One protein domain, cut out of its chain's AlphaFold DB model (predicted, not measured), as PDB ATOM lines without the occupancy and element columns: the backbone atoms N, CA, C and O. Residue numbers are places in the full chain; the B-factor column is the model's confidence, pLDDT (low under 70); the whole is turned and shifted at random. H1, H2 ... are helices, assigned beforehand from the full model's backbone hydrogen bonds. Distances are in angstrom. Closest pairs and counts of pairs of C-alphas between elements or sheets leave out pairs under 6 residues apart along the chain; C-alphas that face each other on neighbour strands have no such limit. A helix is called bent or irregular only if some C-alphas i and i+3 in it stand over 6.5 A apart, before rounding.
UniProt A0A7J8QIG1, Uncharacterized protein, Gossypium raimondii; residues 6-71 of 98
ATOM      1  N   LYS A   6      31.134  35.811  72.851       96.44
ATOM      2  CA  LYS A   6      31.730  36.246  71.576       96.44
ATOM      3  C   LYS A   6      30.688  36.634  70.524       96.44
ATOM      4  O   LYS A   6      30.999  37.400  69.629       96.44
ATOM      5  N   HIS A   7      29.472  36.108  70.643       95.75
ATOM      6  CA  HIS A   7      28.387  36.313  69.687       95.75
ATOM      7  C   HIS A   7      27.410  37.414  70.124       95.75
ATOM      8  O   HIS A   7      26.434  37.673  69.425       95.75
ATOM      9  N   PHE A   8      27.611  38.026  71.299       94.88
ATOM     10  CA  PHE A   8      26.619  38.920  71.899       94.88
ATOM     11  C   PHE A   8      26.285  40.116  71.000       94.88
ATOM     12  O   PHE A   8      25.110  40.395  70.768       94.88
ATOM     13  N   ASP A   9      27.300  40.796  70.471       95.44
ATOM     14  CA  ASP A   9      27.085  41.990  69.652       95.44
ATOM     15  C   ASP A   9      26.373  41.641  68.337       95.44
ATOM     16  O   ASP A   9      25.380  42.283  67.991       95.44
ATOM     17  N   ASP A  10      26.782  40.554  67.677       94.44
ATOM     18  CA  ASP A  10      26.140  40.050  66.457       94.44
ATOM     19  C   ASP A  10      24.669  39.689  66.698       94.44
ATOM     20  O   ASP A  10      23.792  40.044  65.907       94.44
ATOM     21  N   MET A  11      24.362  39.034  67.824       93.00
ATOM     22  CA  MET A  11      22.986  38.714  68.201       93.00
ATOM     23  C   MET A  11      22.135  39.980  68.351       93.00
ATOM     24  O   MET A  11      21.019  40.038  67.834       93.00
ATOM     25  N   VAL A  12      22.649  41.009  69.029       91.12
ATOM     26  CA  VAL A  12      21.926  42.272  69.247       91.12
ATOM     27  C   VAL A  12      21.704  43.021  67.931       91.12
ATOM     28  O   VAL A  12      20.602  43.535  67.673       91.12
ATOM     29  N   GLN A  13      22.732  43.061  67.085       91.19
ATOM     30  CA  GLN A  13      22.700  43.740  65.793       91.19
ATOM     31  C   GLN A  13      21.769  43.039  64.802       91.19
ATOM     32  O   GLN A  13      20.986  43.723  64.138       91.19
ATOM     33  N   SER A  14      21.757  41.701  64.778       89.56
ATOM     34  CA  SER A  14      20.904  40.901  63.884       89.56
ATOM     35  C   SER A  14      19.421  41.278  63.974       89.56
ATOM     36  O   SER A  14      18.688  41.221  62.989       89.56
ATOM     37  N   GLY A  15      18.967  41.694  65.162       85.44
ATOM     38  CA  GLY A  15      17.576  42.057  65.404       85.44
ATOM     39  C   GLY A  15      16.596  40.904  65.331       85.44
ATOM     40  O   GLY A  15      15.390  41.152  65.254       85.44
ATOM     41  N   THR A  16      17.088  39.669  65.353       86.94
ATOM     42  CA  THR A  16      16.238  38.491  65.409       86.94
ATOM     43  C   THR A  16      15.533  38.432  66.766       86.94
ATOM     44  O   THR A  16      16.160  38.670  67.800       86.94
ATOM     45  N   PRO A  17      14.229  38.109  66.801       86.56
ATOM     46  CA  PRO A  17      13.463  38.076  68.044       86.56
ATOM     47  C   PRO A  17      13.826  36.873  68.920       86.56
ATOM     48  O   PRO A  17      13.626  36.915  70.130       86.56
ATOM     49  N   PHE A  18      14.372  35.817  68.311       88.69
ATOM     50  CA  PHE A  18      14.779  34.591  68.982       88.69
ATOM     51  C   PHE A  18      16.237  34.280  68.672       88.69
ATOM     52  O   PHE A  18      16.731  34.560  67.579       88.69
ATOM     53  N   ALA A  19      16.901  33.676  69.649       90.38
ATOM     54  CA  ALA A  19      18.255  33.165  69.546       90.38
ATOM     55  C   ALA A  19      18.207  31.625  69.637       90.38
ATOM     56  O   ALA A  19      17.347  31.118  70.354       90.38
ATOM     57  N   PRO A  20      19.090  30.872  68.951       87.19
ATOM     58  CA  PRO A  20      19.027  29.409  68.916       87.19
ATOM     59  C   PRO A  20      19.096  28.737  70.296       87.19
ATOM     60  O   PRO A  20      18.095  28.231  70.791       87.19
ATOM     61  N   LYS A  21      20.284  28.693  70.916       93.31
ATOM     62  CA  LYS A  21      20.487  28.104  72.243       93.31
ATOM     63  C   LYS A  21      21.714  28.676  72.937       93.31
ATOM     64  O   LYS A  21      22.693  29.045  72.283       93.31
ATOM     65  N   PHE A  22      21.662  28.645  74.259       95.44
ATOM     66  CA  PHE A  22      22.746  29.002  75.166       95.44
ATOM     67  C   PHE A  22      23.154  27.765  75.962       95.44
ATOM     68  O   PHE A  22      22.321  26.889  76.208       95.44
ATOM     69  N   ALA A  23      24.427  27.672  76.342       95.62
ATOM     70  CA  ALA A  23      24.812  26.700  77.354       95.62
ATOM     71  C   ALA A  23      24.193  27.106  78.698       95.62
ATOM     72  O   ALA A  23      23.955  28.289  78.958       95.62
ATOM     73  N   LYS A  24      23.899  26.109  79.536       93.38
ATOM     74  CA  LYS A  24      23.423  26.360  80.894       93.38
ATOM     75  C   LYS A  24      24.479  27.188  81.634       93.38
ATOM     76  O   LYS A  24      25.659  26.866  81.538       93.38
ATOM     77  N   ASP A  25      24.037  28.231  82.331       91.19
ATOM     78  CA  ASP A  25      24.881  29.105  83.154       91.19
ATOM     79  C   ASP A  25      26.029  29.804  82.381       91.19
ATOM     80  O   ASP A  25      27.021  30.227  82.971       91.19
ATOM     81  N   ASP A  26      25.908  29.950  81.053       95.19
ATOM     82  CA  ASP A  26      26.882  30.697  80.247       95.19
ATOM     83  C   ASP A  26      26.828  32.199  80.570       95.19
ATOM     84  O   ASP A  26      25.751  32.795  80.644       95.19
ATOM     85  N   LEU A  27      27.996  32.837  80.673       94.94
ATOM     86  CA  LEU A  27      28.148  34.264  80.989       94.94
ATOM     87  C   LEU A  27      27.433  35.202  79.999       94.94
ATOM     88  O   LEU A  27      27.171  36.368  80.308       94.94
ATOM     89  N   VAL A  28      27.112  34.733  78.789       95.44
ATOM     90  CA  VAL A  28      26.282  35.489  77.843       95.44
ATOM     91  C   VAL A  28      24.889  35.773  78.400       95.44
ATOM     92  O   VAL A  28      24.333  36.829  78.106       95.44
ATOM     93  N   LEU A  29      24.348  34.889  79.243       93.88
ATOM     94  CA  LEU A  29      23.058  35.081  79.903       93.88
ATOM     95  C   LEU A  29      23.121  36.276  80.864       93.88
ATOM     96  O   LEU A  29      22.272  37.159  80.782       93.88
ATOM     97  N   ASP A  30      24.190  36.401  81.658       93.31
ATOM     98  CA  ASP A  30      24.403  37.567  82.528       93.31
ATOM     99  C   ASP A  30      24.549  38.871  81.729       93.31
ATOM    100  O   ASP A  30      24.099  39.945  82.148       93.31
ATOM    101  N   LYS A  31      25.191  38.800  80.558       94.31
ATOM    102  CA  LYS A  31      25.335  39.950  79.656       94.31
ATOM    103  C   LYS A  31      23.987  40.351  79.045       94.31
ATOM    104  O   LYS A  31      23.700  41.545  78.970       94.31
ATOM    105  N   ILE A  32      23.143  39.390  78.663       93.12
ATOM    106  CA  ILE A  32      21.761  39.626  78.207       93.12
ATOM    107  C   ILE A  32      20.941  40.273  79.322       93.12
ATOM    108  O   ILE A  32      20.264  41.278  79.092       93.12
ATOM    109  N   ASP A  33      21.049  39.747  80.536       91.88
ATOM    110  CA  ASP A  33      20.333  40.237  81.707       91.88
ATOM    111  C   ASP A  33      20.641  41.699  81.998       91.88
ATOM    112  O   ASP A  33      19.728  42.517  82.123       91.88
ATOM    113  N   LYS A  34      21.928  42.049  82.037       90.44
ATOM    114  CA  LYS A  34      22.382  43.413  82.320       90.44
ATOM    115  C   LYS A  34      22.152  44.354  81.139       90.44
ATOM    116  O   LYS A  34      21.660  45.464  81.323       90.44
ATOM    117  N   GLY A  35      22.513  43.927  79.930       90.12
ATOM    118  CA  GLY A  35      22.550  44.786  78.747       90.12
ATOM    119  C   GLY A  35      21.193  44.984  78.074       90.12
ATOM    120  O   GLY A  35      20.865  46.099  77.669       90.12
ATOM    121  N   LEU A  36      20.396  43.919  77.958       89.62
ATOM    122  CA  LEU A  36      19.142  43.929  77.195       89.62
ATOM    123  C   LEU A  36      17.918  43.971  78.101       89.62
ATOM    124  O   LEU A  36      17.021  44.783  77.885       89.62
ATOM    125  N   LEU A  37      17.890  43.112  79.120       88.25
ATOM    126  CA  LEU A  37      16.758  43.015  80.041       88.25
ATOM    127  C   LEU A  37      16.836  44.047  81.167       88.25
ATOM    128  O   LEU A  37      15.829  44.293  81.825       88.25
ATOM    129  N   ARG A  38      18.008  44.661  81.379       86.56
ATOM    130  CA  ARG A  38      18.269  45.629  82.455       86.56
ATOM    131  C   ARG A  38      17.805  45.108  83.817       86.56
ATOM    132  O   ARG A  38      17.262  45.861  84.624       86.56
ATOM    133  N   ARG A  39      17.986  43.807  84.051       84.62
ATOM    134  CA  ARG A  39      17.618  43.146  85.301       84.62
ATOM    135  C   ARG A  39      18.835  42.965  86.193       84.62
ATOM    136  O   ARG A  39      19.934  42.679  85.719       84.62
ATOM    137  N   SER A  40      18.614  43.117  87.491       80.25
ATOM    138  CA  SER A  40      19.606  42.786  88.511       80.25
ATOM    139  C   SER A  40      19.663  41.273  88.723       80.25
ATOM    140  O   SER A  40      18.695  40.559  88.452       80.25
ATOM    141  N   TYR A  41      20.791  40.780  89.238       81.69
ATOM    142  CA  TYR A  41      20.958  39.363  89.559       81.69
ATOM    143  C   TYR A  41      19.835  38.866  90.487       81.69
ATOM    144  O   TYR A  41      19.511  39.516  91.483       81.69
ATOM    145  N   GLY A  42      19.218  37.736  90.135       78.81
ATOM    146  CA  GLY A  42      18.113  37.144  90.898       78.81
ATOM    147  C   GLY A  42      16.798  37.936  90.871       78.81
ATOM    148  O   GLY A  42      15.886  37.617  91.632       78.81
ATOM    149  N   LYS A  43      16.675  38.969  90.028       78.75
ATOM    150  CA  LYS A  43      15.446  39.758  89.866       78.75
ATOM    151  C   LYS A  43      14.761  39.468  88.535       78.75
ATOM    152  O   LYS A  43      15.374  38.997  87.574       78.75
ATOM    153  N   PHE A  44      13.465  39.761  88.492       79.56
ATOM    154  CA  PHE A  44      12.690  39.738  87.258       79.56
ATOM    155  C   PHE A  44      13.037  40.938  86.374       79.56
ATOM    156  O   PHE A  44      13.488  41.977  86.853       79.56
ATOM    157  N   THR A  45      12.812  40.791  85.070       84.56
ATOM    158  CA  THR A  45      12.951  41.884  84.105       84.56
ATOM    159  C   THR A  45      11.971  43.013  84.427       84.56
ATOM    160  O   THR A  45      10.765  42.752  84.498       84.56
ATOM    161  N   PRO A  46      12.445  44.264  84.574       82.12
ATOM    162  CA  PRO A  46      11.557  45.399  84.745       82.12
ATOM    163  C   PRO A  46      10.615  45.590  83.556       82.12
ATOM    164  O   PRO A  46      11.041  45.592  82.401       82.12
ATOM    165  N   SER A  47       9.326  45.762  83.839       80.38
ATOM    166  CA  SER A  47       8.270  45.903  82.831       80.38
ATOM    167  C   SER A  47       7.150  46.817  83.344       80.38
ATOM    168  O   SER A  47       7.284  47.450  84.391       80.38
ATOM    169  N   GLY A  48       6.036  46.895  82.613       82.44
ATOM    170  CA  GLY A  48       4.880  47.734  82.940       82.44
ATOM    171  C   GLY A  48       4.214  47.421  84.285       82.44
ATOM    172  O   GLY A  48       3.484  48.262  84.798       82.44
ATOM    173  N   TRP A  49       4.498  46.259  84.878       83.62
ATOM    174  CA  TRP A  49       4.040  45.882  86.216       83.62
ATOM    175  C   TRP A  49       4.898  46.447  87.357       83.62
ATOM    176  O   TRP A  49       4.516  46.300  88.511       83.62
ATOM    177  N   CYS A  50       6.050  47.070  87.094       83.38
ATOM    178  CA  CYS A  50       6.876  47.657  88.151       83.38
ATOM    179  C   CYS A  50       6.341  49.047  88.517       83.38
ATOM    180  O   CYS A  50       6.441  49.981  87.721       83.38
ATOM    181  N   VAL A  51       5.741  49.168  89.707       82.50
ATOM    182  CA  VAL A  51       5.036  50.382  90.172       82.50
ATOM    183  C   VAL A  51       5.721  51.054  91.367       82.50
ATOM    184  O   VAL A  51       5.200  52.028  91.906       82.50
ATOM    185  N   GLY A  52       6.887  50.554  91.791       75.12
ATOM    186  CA  GLY A  52       7.683  51.152  92.860       75.12
ATOM    187  C   GLY A  52       8.154  52.568  92.505       75.12
ATOM    188  O   GLY A  52       8.581  52.838  91.382       75.12
ATOM    189  N   GLY A  53       8.062  53.488  93.468       63.19
ATOM    190  CA  GLY A  53       8.373  54.903  93.265       63.19
ATOM    191  C   GLY A  53       9.865  55.189  93.050       63.19
ATOM    192  O   GLY A  53      10.727  54.659  93.744       63.19
ATOM    193  N   SER A  54      10.162  56.122  92.139       57.16
ATOM    194  CA  SER A  54      11.518  56.604  91.808       57.16
ATOM    195  C   SER A  54      12.171  57.489  92.891       57.16
ATOM    196  O   SER A  54      13.234  58.060  92.652       57.16
ATOM    197  N   PHE A  55      11.548  57.645  94.064       57.75
ATOM    198  CA  PHE A  55      11.964  58.613  95.092       57.75
ATOM    199  C   PHE A  55      13.149  58.157  95.956       57.75
ATOM    200  O   PHE A  55      13.733  58.967  96.665       57.75
ATOM    201  N   SER A  56      13.524  56.878  95.916       52.78
ATOM    202  CA  SER A  56      14.635  56.351  96.716       52.78
ATOM    203  C   SER A  56      15.224  55.094  96.079       52.78
ATOM    204  O   SER A  56      14.999  53.983  96.535       52.78
ATOM    205  N   SER A  57      15.954  55.287  94.976       57.31
ATOM    206  CA  SER A  57      17.081  54.460  94.499       57.31
ATOM    207  C   SER A  57      17.224  53.022  95.047       57.31
ATOM    208  O   SER A  57      18.272  52.659  95.580       57.31
ATOM    209  N   LYS A  58      16.203  52.179  94.858       63.09
ATOM    210  CA  LYS A  58      16.237  50.714  94.957       63.09
ATOM    211  C   LYS A  58      15.176  50.193  93.992       63.09
ATOM    212  O   LYS A  58      14.008  50.462  94.203       63.09
ATOM    213  N   ASP A  59      15.624  49.550  92.916       70.50
ATOM    214  CA  ASP A  59      14.855  48.720  91.972       70.50
ATOM    215  C   ASP A  59      13.330  49.023  91.848       70.50
ATOM    216  O   ASP A  59      12.556  48.680  92.747       70.50
ATOM    217  N   PRO A  60      12.846  49.578  90.716       72.44
ATOM    218  CA  PRO A  60      11.431  49.942  90.543       72.44
ATOM    219  C   PRO A  60      10.459  48.752  90.661       72.44
ATOM    220  O   PRO A  60       9.249  48.951  90.769       72.44
ATOM    221  N   CYS A  61      10.967  47.517  90.641       76.81
ATOM    222  CA  CYS A  61      10.190  46.288  90.732       76.81
ATOM    223  C   CYS A  61      10.105  45.700  92.150       76.81
ATOM    224  O   CYS A  61       9.641  44.572  92.303       76.81
ATOM    225  N   VAL A  62      10.518  46.434  93.193       78.19
ATOM    226  CA  VAL A  62      10.273  46.036  94.596       78.19
ATOM    227  C   VAL A  62       8.774  45.920  94.888       78.19
ATOM    228  O   VAL A  62       8.360  45.032  95.627       78.19
ATOM    229  N   VAL A  63       7.961  46.784  94.274       79.94
ATOM    230  CA  VAL A  63       6.497  46.700  94.311       79.94
ATOM    231  C   VAL A  63       5.999  46.349  92.914       79.94
ATOM    232  O   VAL A  63       6.250  47.085  91.954       79.94
ATOM    233  N   TYR A  64       5.292  45.225  92.804       79.62
ATOM    234  CA  TYR A  64       4.664  44.787  91.563       79.62
ATOM    235  C   TYR A  64       3.165  45.102  91.584       79.62
ATOM    236  O   TYR A  64       2.469  44.876  92.571       79.62
ATOM    237  N   GLY A  65       2.684  45.672  90.486       83.44
ATOM    238  CA  GLY A  65       1.279  45.939  90.224       83.44
ATOM    239  C   GLY A  65       0.651  44.826  89.392       83.44
ATOM    240  O   GLY A  65       0.997  43.653  89.513       83.44
ATOM    241  N   ASN A  66      -0.275  45.204  88.512       85.94
ATOM    242  CA  ASN A  66      -0.970  44.261  87.642       85.94
ATOM    243  C   ASN A  66       0.022  43.525  86.707       85.94
ATOM    244  O   ASN A  66       0.653  44.188  85.879       85.94
ATOM    245  N   PRO A  67       0.125  42.181  86.757       82.88
ATOM    246  CA  PRO A  67       1.027  41.415  85.890       82.88
ATOM    247  C   PRO A  67       0.663  41.518  84.402       82.88
ATOM    248  O   PRO A  67       1.520  41.336  83.541       82.88
ATOM    249  N   ASN A  68      -0.586  41.875  84.088       84.69
ATOM    250  CA  ASN A  68      -1.068  42.083  82.723       84.69
ATOM    251  C   ASN A  68      -0.810  43.510  82.206       84.69
ATOM    252  O   ASN A  68      -1.184  43.836  81.079       84.69
ATOM    253  N   ALA A  69      -0.196  44.385  83.011       82.94
ATOM    254  CA  ALA A  69       0.143  45.736  82.589       82.94
ATOM    255  C   ALA A  69       1.267  45.703  81.543       82.94
ATOM    256  O   ALA A  69       2.456  45.634  81.863       82.94
ATOM    257  N   PHE A  70       0.886  45.781  80.270       77.00
ATOM    258  CA  PHE A  70       1.825  45.864  79.163       77.00
ATOM    259  C   PHE A  70       2.023  47.315  78.725       77.00
ATOM    260  O   PHE A  70       1.086  47.985  78.294       77.00
ATOM    261  N   LYS A  71       3.268  47.797  78.783       79.69
ATOM    262  CA  LYS A  71       3.646  49.113  78.259       79.69
ATOM    263  C   LYS A  71       4.580  48.932  77.061       79.69
ATOM    264  O   LYS A  71       5.711  48.484  77.249       79.69
TER     265      LYS A  71
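This is residues 6 to 71 of the 98 residues of an uncharacterized protein of Gossypium raimondii (UniProt A0A7J8QIG1). There is little regular structure: two short helices, H1 then H2, make one end of an elongated model, and the long unnamed stretch 36 to 71 leads away from H2 and winds loosely at the other end. Residues 13 to 18 and 20 to 27 stick out. The printed part has 66 residues, 18 of them in the two named helices, with no named strand; the class is all helix. It is loose, with a radius of gyration of the C-alphas of 14.3 A, and spans 38 by 21 by 20 A.

H1, residues 6 to 14, and H2, residues 27 to 35, only just touch, with 3 pairs of C-alphas within 8 A. The closest C-alphas, of Phe 8 and Val 28, are 6.9 A apart. The helices run the same way at a steep tilt of 43 degrees. Every O i to N i+4 pair is within hydrogen-bond range in H2, and 4 of 5 in H1.

H1 begins at C-alpha 6 (31.730, 36.246, 71.576) and is 14.1 A long; it is irregular, with C-alphas 6 and 9 7.6 A apart. H2 is 12.1 A long and ends at C-alpha 35 (22.550, 44.786, 78.747).

The two C-alphas farthest apart, of Pro 20 and Phe 55, are 39.8 A apart. The printed part has no cut. The link from H1 to H2, 12 residues, is long. Residues 53 to 58 have pLDDT under 70.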